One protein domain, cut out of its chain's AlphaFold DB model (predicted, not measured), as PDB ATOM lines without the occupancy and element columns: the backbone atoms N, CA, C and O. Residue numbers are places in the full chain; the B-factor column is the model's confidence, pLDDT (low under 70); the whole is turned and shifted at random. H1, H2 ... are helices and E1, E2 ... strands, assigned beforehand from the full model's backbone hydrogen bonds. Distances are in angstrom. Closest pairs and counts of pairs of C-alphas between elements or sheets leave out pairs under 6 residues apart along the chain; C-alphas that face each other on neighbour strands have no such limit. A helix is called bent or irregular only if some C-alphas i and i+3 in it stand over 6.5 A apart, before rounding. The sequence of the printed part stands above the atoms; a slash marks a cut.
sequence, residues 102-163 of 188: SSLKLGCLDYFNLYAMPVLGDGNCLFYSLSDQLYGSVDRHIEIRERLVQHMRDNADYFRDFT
ATOM      1  N   SER A 102     113.179 120.650 136.707       60.22
ATOM      2  CA  SER A 102     114.258 121.639 136.604       60.22
ATOM      3  C   SER A 102     115.502 121.195 135.813       60.22
ATOM      4  O   SER A 102     116.312 122.047 135.454       60.22
ATOM      5  N   SER A 103     115.675 119.899 135.545       62.03
ATOM      6  CA  SER A 103     116.898 119.322 134.969       62.03
ATOM      7  C   SER A 103     116.944 119.322 133.437       62.03
ATOM      8  O   SER A 103     118.024 119.166 132.872       62.03
ATOM      9  N   LEU A 104     115.808 119.468 132.752       66.12
ATOM     10  CA  LEU A 104     115.712 119.429 131.288       66.12
ATOM     11  C   LEU A 104     115.404 120.831 130.745       66.12
ATOM     12  O   LEU A 104     114.311 121.095 130.246       66.12
ATOM     13  N   LYS A 105     116.366 121.750 130.873       68.25
ATOM     14  CA  LYS A 105     116.253 123.105 130.315       68.25
ATOM     15  C   LYS A 105     116.752 123.127 128.877       68.25
ATOM     16  O   LYS A 105     117.948 122.993 128.630       68.25
ATOM     17  N   LEU A 106     115.836 123.314 127.934       79.38
ATOM     18  CA  LEU A 106     116.170 123.653 126.555       79.38
ATOM     19  C   LEU A 106     115.648 125.058 126.272       79.38
ATOM     20  O   LEU A 106     114.453 125.302 126.418       79.38
ATOM     21  N   GLY A 107     116.517 125.959 125.804       79.25
ATOM     22  CA  GLY A 107     116.144 127.363 125.579       79.25
ATOM     23  C   GLY A 107     115.005 127.548 124.569       79.25
ATOM     24  O   GLY A 107     114.227 128.491 124.676       79.25
ATOM     25  N   CYS A 108     114.845 126.616 123.624       81.00
ATOM     26  CA  CYS A 108     113.705 126.622 122.710       81.00
ATOM     27  C   CYS A 108     112.371 126.325 123.414       81.00
ATOM     28  O   CYS A 108     111.350 126.865 123.003       81.00
ATOM     29  N   LEU A 109     112.358 125.508 124.471       83.12
ATOM     30  CA  LEU A 109     111.145 125.242 125.247       83.12
ATOM     31  C   LEU A 109     110.776 126.445 126.109       83.12
ATOM     32  O   LEU A 109     109.609 126.823 126.130       83.12
ATOM     33  N   ASP A 110     111.771 127.081 126.731       82.12
ATOM     34  CA  ASP A 110     111.572 128.284 127.545       82.12
ATOM     35  C   ASP A 110     110.939 129.413 126.713       82.12
ATOM     36  O   ASP A 110     109.993 130.056 127.163       82.12
ATOM     37  N   TYR A 111     111.385 129.591 125.462       83.38
ATOM     38  CA  TYR A 111     110.800 130.560 124.526       83.38
ATOM     39  C   TYR A 111     109.301 130.328 124.279       83.38
ATOM     40  O   TYR A 111     108.524 131.279 124.222       83.38
ATOM     41  N   PHE A 112     108.877 129.068 124.163       84.12
ATOM     42  CA  PHE A 112     107.467 128.708 123.986       84.12
ATOM     43  C   PHE A 112     106.715 128.517 125.311       84.12
ATOM     44  O   PHE A 112     105.551 128.113 125.298       84.12
ATOM     45  N   ASN A 113     107.361 128.803 126.446       80.75
ATOM     46  CA  ASN A 113     106.841 128.556 127.785       80.75
ATOM     47  C   ASN A 113     106.382 127.094 127.974       80.75
ATOM     48  O   ASN A 113     105.321 126.807 128.533       80.75
ATOM     49  N   LEU A 114     107.179 126.165 127.445       82.94
ATOM     50  CA  LEU A 114     106.998 124.719 127.525       82.94
ATOM     51  C   LEU A 114     108.027 124.132 128.486       82.94
ATOM     52  O   LEU A 114     109.048 124.743 128.787       82.94
ATOM     53  N   TYR A 115     107.786 122.906 128.932       79.38
ATOM     54  CA  TYR A 115     108.784 122.160 129.684       79.38
ATOM     55  C   TYR A 115     108.797 120.696 129.272       79.38
ATOM     56  O   TYR A 115     107.819 120.156 128.746       79.38
ATOM     57  N   ALA A 116     109.934 120.066 129.534       80.69
ATOM     58  CA  ALA A 116     110.132 118.649 129.334       80.69
ATOM     59  C   ALA A 116     109.713 117.881 130.582       80.69
ATOM     60  O   ALA A 116     110.271 118.093 131.663       80.69
ATOM     61  N   MET A 117     108.738 116.991 130.435       78.69
ATOM     62  CA  MET A 117     108.336 116.107 131.520       78.69
ATOM     63  C   MET A 117     109.065 114.766 131.366       78.69
ATOM     64  O   MET A 117     109.036 114.177 130.280       78.69
ATOM     65  N   PRO A 118     109.778 114.315 132.409       75.25
ATOM     66  CA  PRO A 118     110.527 113.073 132.360       75.25
ATOM     67  C   PRO A 118     109.554 111.883 132.380       75.25
ATOM     68  O   PRO A 118     108.791 111.702 133.324       75.25
ATOM     69  N   VAL A 119     109.592 111.060 131.330       79.38
ATOM     70  CA  VAL A 119     108.787 109.834 131.208       79.38
ATOM     71  C   VAL A 119     109.685 108.606 131.136       79.38
ATOM     72  O   VAL A 119     110.831 108.680 130.681       79.38
ATOM     73  N   LEU A 120     109.154 107.455 131.553       81.25
ATOM     74  CA  LEU A 120     109.891 106.200 131.460       81.25
ATOM     75  C   LEU A 120     110.258 105.889 130.011       81.25
ATOM     76  O   LEU A 120     109.415 105.910 129.119       81.25
ATOM     77  N   GLY A 121     111.537 105.583 129.791       81.69
ATOM     78  CA  GLY A 121     112.102 105.243 128.486       81.69
ATOM     79  C   GLY A 121     111.919 103.772 128.106       81.69
ATOM     80  O   GLY A 121     112.875 103.141 127.654       81.69
ATOM     81  N   ASP A 122     110.736 103.210 128.337       84.94
ATOM     82  CA  ASP A 122     110.382 101.840 127.964       84.94
ATOM     83  C   ASP A 122     109.561 101.805 126.652       84.94
ATOM     84  O   ASP A 122     109.481 102.787 125.912       84.94
ATOM     85  N   GLY A 123     108.952 100.657 126.333       86.19
ATOM     86  CA  GLY A 123     108.092 100.513 125.152       86.19
ATOM     87  C   GLY A 123     106.737 101.227 125.245       86.19
ATOM     88  O   GLY A 123     106.021 101.266 124.245       86.19
ATOM     89  N   ASN A 124     106.379 101.778 126.408       89.56
ATOM     90  CA  ASN A 124     105.111 102.461 126.657       89.56
ATOM     91  C   ASN A 124     105.261 103.988 126.761       89.56
ATOM     92  O   ASN A 124     104.262 104.677 126.967       89.56
ATOM     93  N   CYS A 125     106.468 104.530 126.566       90.38
ATOM     94  CA  CYS A 125     106.786 105.956 126.693       90.38
ATOM     95  C   CYS A 125     105.819 106.894 125.950       90.38
ATOM     96  O   CYS A 125     105.418 107.934 126.482       90.38
ATOM     97  N   LEU A 126     105.390 106.502 124.746       90.94
ATOM     98  CA  LEU A 126     104.411 107.245 123.956       90.94
ATOM     99  C   LEU A 126     103.066 107.355 124.688       90.94
ATOM    100  O   LEU A 126     102.474 108.429 124.738       90.94
ATOM    101  N   PHE A 127     102.601 106.263 125.291       93.56
ATOM    102  CA  PHE A 127     101.318 106.216 125.989       93.56
ATOM    103  C   PHE A 127     101.368 106.928 127.344       93.56
ATOM    104  O   PHE A 127     100.395 107.584 127.701       93.56
ATOM    105  N   TYR A 128     102.499 106.879 128.060       87.31
ATOM    106  CA  TYR A 128     102.704 107.706 129.258       87.31
ATOM    107  C   TYR A 128     102.589 109.193 128.925       87.31
ATOM    108  O   TYR A 128     101.871 109.932 129.593       87.31
ATOM    109  N   SER A 129     103.240 109.606 127.838       89.06
ATOM    110  CA  SER A 129     103.228 110.990 127.364       89.06
ATOM    111  C   SER A 129     101.826 111.457 126.972       89.06
ATOM    112  O   SER A 129     101.408 112.550 127.344       89.06
ATOM    113  N   LEU A 130     101.081 110.620 126.244       91.50
ATOM    114  CA  LEU A 130      99.698 110.913 125.862       91.50
ATOM    115  C   LEU A 130      98.771 110.974 127.077       91.50
ATOM    116  O   LEU A 130      97.914 111.852 127.141       91.50
ATOM    117  N   SER A 131      98.950 110.063 128.036       89.81
ATOM    118  CA  SER A 131      98.175 110.064 129.273       89.81
ATOM    119  C   SER A 131      98.371 111.374 130.014       89.81
ATOM    120  O   SER A 131      97.398 112.066 130.290       89.81
ATOM    121  N   ASP A 132      99.613 111.786 130.234       86.88
ATOM    122  CA  ASP A 132      99.880 113.036 130.930       86.88
ATOM    123  C   ASP A 132      99.331 114.266 130.183       86.88
ATOM    124  O   ASP A 132      98.681 115.118 130.784       86.88
ATOM    125  N   GLN A 133      99.466 114.324 128.857       88.06
ATOM    126  CA  GLN A 133      98.929 115.441 128.073       88.06
ATOM    127  C   GLN A 133      97.393 115.530 128.089       88.06
ATOM    128  O   GLN A 133      96.840 116.630 128.024       88.06
ATOM    129  N   LEU A 134      96.690 114.396 128.143       88.25
ATOM    130  CA  LEU A 134      95.223 114.359 128.141       88.25
ATOM    131  C   LEU A 134      94.622 114.504 129.538       88.25
ATOM    132  O   LEU A 134      93.507 115.016 129.680       88.25
ATOM    133  N   TYR A 135      95.343 114.019 130.544       86.81
ATOM    134  CA  TYR A 135      94.795 113.702 131.854       86.81
ATOM    135  C   TYR A 135      95.600 114.255 133.031       86.81
ATOM    136  O   TYR A 135      95.115 114.176 134.158       86.81
ATOM    137  N   GLY A 136      96.796 114.795 132.795       84.12
ATOM    138  CA  GLY A 136      97.712 115.273 133.833       84.12
ATOM    139  C   GLY A 136      98.316 114.163 134.700       84.12
ATOM    140  O   GLY A 136      98.876 114.457 135.753       84.12
ATOM    141  N   SER A 137      98.156 112.894 134.308       84.88
ATOM    142  CA  SER A 137      98.782 111.741 134.962       84.88
ATOM    143  C   SER A 137      99.121 110.657 133.946       84.88
ATOM    144  O   SER A 137      98.513 110.579 132.878       84.88
ATOM    145  N   VAL A 138     100.078 109.790 134.276       85.44
ATOM    146  CA  VAL A 138     100.555 108.713 133.390       85.44
ATOM    147  C   VAL A 138      99.759 107.407 133.509       85.44
ATOM    148  O   VAL A 138      99.989 106.482 132.734       85.44
ATOM    149  N   ASP A 139      98.808 107.329 134.441       88.19
ATOM    150  CA  ASP A 139      98.171 106.072 134.869       88.19
ATOM    151  C   ASP A 139      97.266 105.444 133.801       88.19
ATOM    152  O   ASP A 139      97.067 104.233 133.776       88.19
ATOM    153  N   ARG A 140      96.735 106.251 132.874       89.25
ATOM    154  CA  ARG A 140      95.809 105.798 131.821       89.25
ATOM    155  C   ARG A 140      96.504 105.335 130.545       89.25
ATOM    156  O   ARG A 140      95.868 105.188 129.503       89.25
ATOM    157  N   HIS A 141      97.807 105.077 130.597       90.31
ATOM    158  CA  HIS A 141      98.575 104.650 129.430       90.31
ATOM    159  C   HIS A 141      98.063 103.331 128.809       90.31
ATOM    160  O   HIS A 141      98.084 103.193 127.585       90.31
ATOM    161  N   ILE A 142      97.572 102.383 129.622       92.50
ATOM    162  CA  ILE A 142      97.002 101.106 129.148       92.50
ATOM    163  C   ILE A 142      95.690 101.356 128.399       92.50
ATOM    164  O   ILE A 142      95.566 100.971 127.239       92.50
ATOM    165  N   GLU A 143      94.762 102.087 129.020       93.62
ATOM    166  CA  GLU A 143      93.467 102.460 128.431       93.62
ATOM    167  C   GLU A 143      93.648 103.197 127.094       93.62
ATOM    168  O   GLU A 143      92.981 102.898 126.101       93.62
ATOM    169  N   ILE A 144      94.589 104.147 127.039       94.25
ATOM    170  CA  ILE A 144      94.910 104.880 125.808       94.25
ATOM    171  C   ILE A 144      95.447 103.934 124.739       94.25
ATOM    172  O   ILE A 144      95.039 104.033 123.582       94.25
ATOM    173  N   ARG A 145      96.355 103.020 125.099       95.31
ATOM    174  CA  ARG A 145      96.917 102.049 124.158       95.31
ATOM    175  C   ARG A 145      95.833 101.158 123.564       95.31
ATOM    176  O   ARG A 145      95.819 100.966 122.351       95.31
ATOM    177  N   GLU A 146      94.937 100.635 124.390       95.19
ATOM    178  CA  GLU A 146      93.828  99.789 123.943       95.19
ATOM    179  C   GLU A 146      92.903 100.539 122.986       95.19
ATOM    180  O   GLU A 146      92.631 100.052 121.888       95.19
ATOM    181  N   ARG A 147      92.500 101.763 123.346       96.00
ATOM    182  CA  ARG A 147      91.662 102.608 122.486       96.00
ATOM    183  C   ARG A 147      92.335 102.958 121.167       96.00
ATOM    184  O   ARG A 147      91.683 102.902 120.130       96.00
ATOM    185  N   LEU A 148      93.623 103.301 121.190       95.19
ATOM    186  CA  LEU A 148      94.368 103.647 119.980       95.19
ATOM    187  C   LEU A 148      94.458 102.444 119.036       95.19
ATOM    188  O   LEU A 148      94.181 102.570 117.847       95.19
ATOM    189  N   VAL A 149      94.801 101.269 119.569       94.06
ATOM    190  CA  VAL A 149      94.884 100.039 118.774       94.06
ATOM    191  C   VAL A 149      93.513  99.665 118.216       94.06
ATOM    192  O   VAL A 149      93.429  99.279 117.052       94.06
ATOM    193  N   GLN A 150      92.441  99.800 119.000       96.31
ATOM    194  CA  GLN A 150      91.093  99.533 118.506       96.31
ATOM    195  C   GLN A 150      90.706 100.504 117.388       96.31
ATOM    196  O   GLN A 150      90.283 100.066 116.325       96.31
ATOM    197  N   HIS A 151      90.972 101.798 117.564       96.19
ATOM    198  CA  HIS A 151      90.734 102.801 116.530       96.19
ATOM    199  C   HIS A 151      91.508 102.504 115.236       96.19
ATOM    200  O   HIS A 151      90.961 102.655 114.145       96.19
ATOM    201  N   MET A 152      92.755 102.034 115.342       94.56
ATOM    202  CA  MET A 152      93.540 101.618 114.177       94.56
ATOM    203  C   MET A 152      92.945 100.399 113.468       94.56
ATOM    204  O   MET A 152      92.993 100.340 112.244       94.56
ATOM    205  N   ARG A 153      92.376  99.439 114.210       94.56
ATOM    206  CA  ARG A 153      91.687  98.276 113.626       94.56
ATOM    207  C   ARG A 153      90.390  98.674 112.931       94.56
ATOM    208  O   ARG A 153      90.145  98.216 111.823       94.56
ATOM    209  N   ASP A 154      89.604  99.542 113.558       97.06
ATOM    210  CA  ASP A 154      88.321 100.001 113.015       97.06
ATOM    211  C   ASP A 154      88.506 100.853 111.746       97.06
ATOM    212  O   ASP A 154      87.599 100.956 110.927       97.06
ATOM    213  N   ASN A 155      89.692 101.447 111.569       96.06
ATOM    214  CA  ASN A 155      90.054 102.286 110.424       96.06
ATOM    215  C   ASN A 155      91.250 101.696 109.655       96.06
ATOM    216  O   ASN A 155      92.115 102.436 109.176       96.06
ATOM    217  N   ALA A 156      91.326 100.362 109.565       93.50
ATOM    218  CA  ALA A 156      92.481  99.649 109.019       93.50
ATOM    219  C   ALA A 156      92.866 100.111 107.607       93.50
ATOM    220  O   ALA A 156      94.054 100.251 107.326       93.50
ATOM    221  N   ASP A 157      91.884 100.423 106.758       94.19
ATOM    222  CA  ASP A 157      92.116 100.890 105.386       94.19
ATOM    223  C   ASP A 157      92.964 102.167 105.338       94.19
ATOM    224  O   ASP A 157      93.839 102.300 104.486       94.19
ATOM    225  N   TYR A 158      92.760 103.085 106.288       94.19
ATOM    226  CA  TYR A 158      93.555 104.308 106.400       94.19
ATOM    227  C   TYR A 158      94.953 104.036 106.966       94.19
ATOM    228  O   TYR A 158      95.941 104.622 106.525       94.19
ATOM    229  N   PHE A 159      95.051 103.154 107.964       92.75
ATOM    230  CA  PHE A 159      96.314 102.894 108.658       92.75
ATOM    231  C   PHE A 159      97.236 101.909 107.936       92.75
ATOM    232  O   PHE A 159      98.420 101.840 108.273       92.75
ATOM    233  N   ARG A 160      96.725 101.181 106.936       88.75
ATOM    234  CA  ARG A 160      97.461 100.172 106.170       88.75
ATOM    235  C   ARG A 160      98.790 100.700 105.633       88.75
ATOM    236  O   ARG A 160      99.819 100.059 105.823       88.75
ATOM    237  N   ASP A 161      98.793 101.897 105.058       89.75
ATOM    238  CA  ASP A 161      99.984 102.475 104.421       89.75
ATOM    239  C   ASP A 161     101.063 102.925 105.428       89.75
ATOM    240  O   ASP A 161     102.206 103.193 105.058       89.75
ATOM    241  N   PHE A 162     100.723 102.981 106.718       88.31
ATOM    242  CA  PHE A 162     101.658 103.276 107.808       88.31
ATOM    243  C   PHE A 162     102.224 102.006 108.461       88.31
ATOM    244  O   PHE A 162     103.087 102.093 109.341       88.31
ATOM    245  N   THR A 163     101.745 100.827 108.057       82.25
ATOM    246  CA  THR A 163     102.220  99.528 108.543       82.25
ATOM    247  C   THR A 163     103.152  98.872 107.528       82.25
ATOM    248  O   THR A 163     102.938  98.961 106.327       82.25
TER     249      THR A 163
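This is residues 102 to 163 of the 188 residues of the protein "OTU domain-containing protein" of Ajellomyces capsulatus (strain NAm1 / WU24) (UniProt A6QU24). A loose chain of parts is strung out in a wide, open bow: the small helix H1 at one end, the strand E1 leading inward to H2 near the middle, then the long helix H3 leading outward to H4 at the other end. H3 packs on H2 with its residues 141 to 145 alone, and residues 108 to 113 and 153 to 158 stick out free. The printed part has 62 residues, with four named helices and one named strand in the order H1, E1, H2, H3, H4; the class is mostly helix. The whole is loose, with a radius of gyration of the C-alphas of 15.0 A, and elongated, spanning 42 by 25 by 20 A.

Find C-alpha 107 at (116.144, 127.363, 125.579), where H1 begins; it runs over residues 107 to 111, 6.3 A from first to last C-alpha. Next look at residues 115 to 119 for E1, 12.4 A long. H2 follows at residues 125 to 135, 15.2 A long, beginning at C-alpha 125 at (106.786, 105.956, 126.693). H3, the longest helix, takes residues 141 to 154 and is 19.9 A long. H4, residues 156 to 162, is 9.9 A long and ends at C-alpha 162 at (101.658, 103.276, 107.808); it is only just irregular, with C-alphas 158 and 161 7.0 A apart.

Start at H1, which touches no helix; its closest C-alpha to E1 is that of Leu 109, 5.9 A from that of Tyr 115. E1 pairs with no named strand. Its closest C-alpha to H2 is that of Val 119, 6.3 A from that of Cys 125. H2 and H3 touch, with residues 141 to 145 of H3 alone; the closest C-alphas are those of Phe 127 and His 141, 4.7 A apart. Their lines stand about perpendicular, at 81 degrees. Farther on, H3 and H4 are close but not clearly touching, with the C-alphas of Met 152 and Phe 159 closest at 6.3 A; their lines are only just about perpendicular, at 72 degrees, and the line of H4 is a rough one. H1 and H4 are apart, as are H2 and H4. In the backbones of H1, H2 and H3 every O i to N i+4 pair is within hydrogen-bond range; in H4 1 of 3 is, beside 2 of 4 O i to N i+3 pairs.

Look for the two C-alphas farthest apart at Ser 102 and Asp 157, 43.5 A from each other. The printed part has no cut, and its links from H1 to E1, E1 to H2, H2 to H3 and H3 to H4 are tight. The mean pLDDT of the printed part is 86.6, and the model's confidence is under 70 at residues 102 to 105.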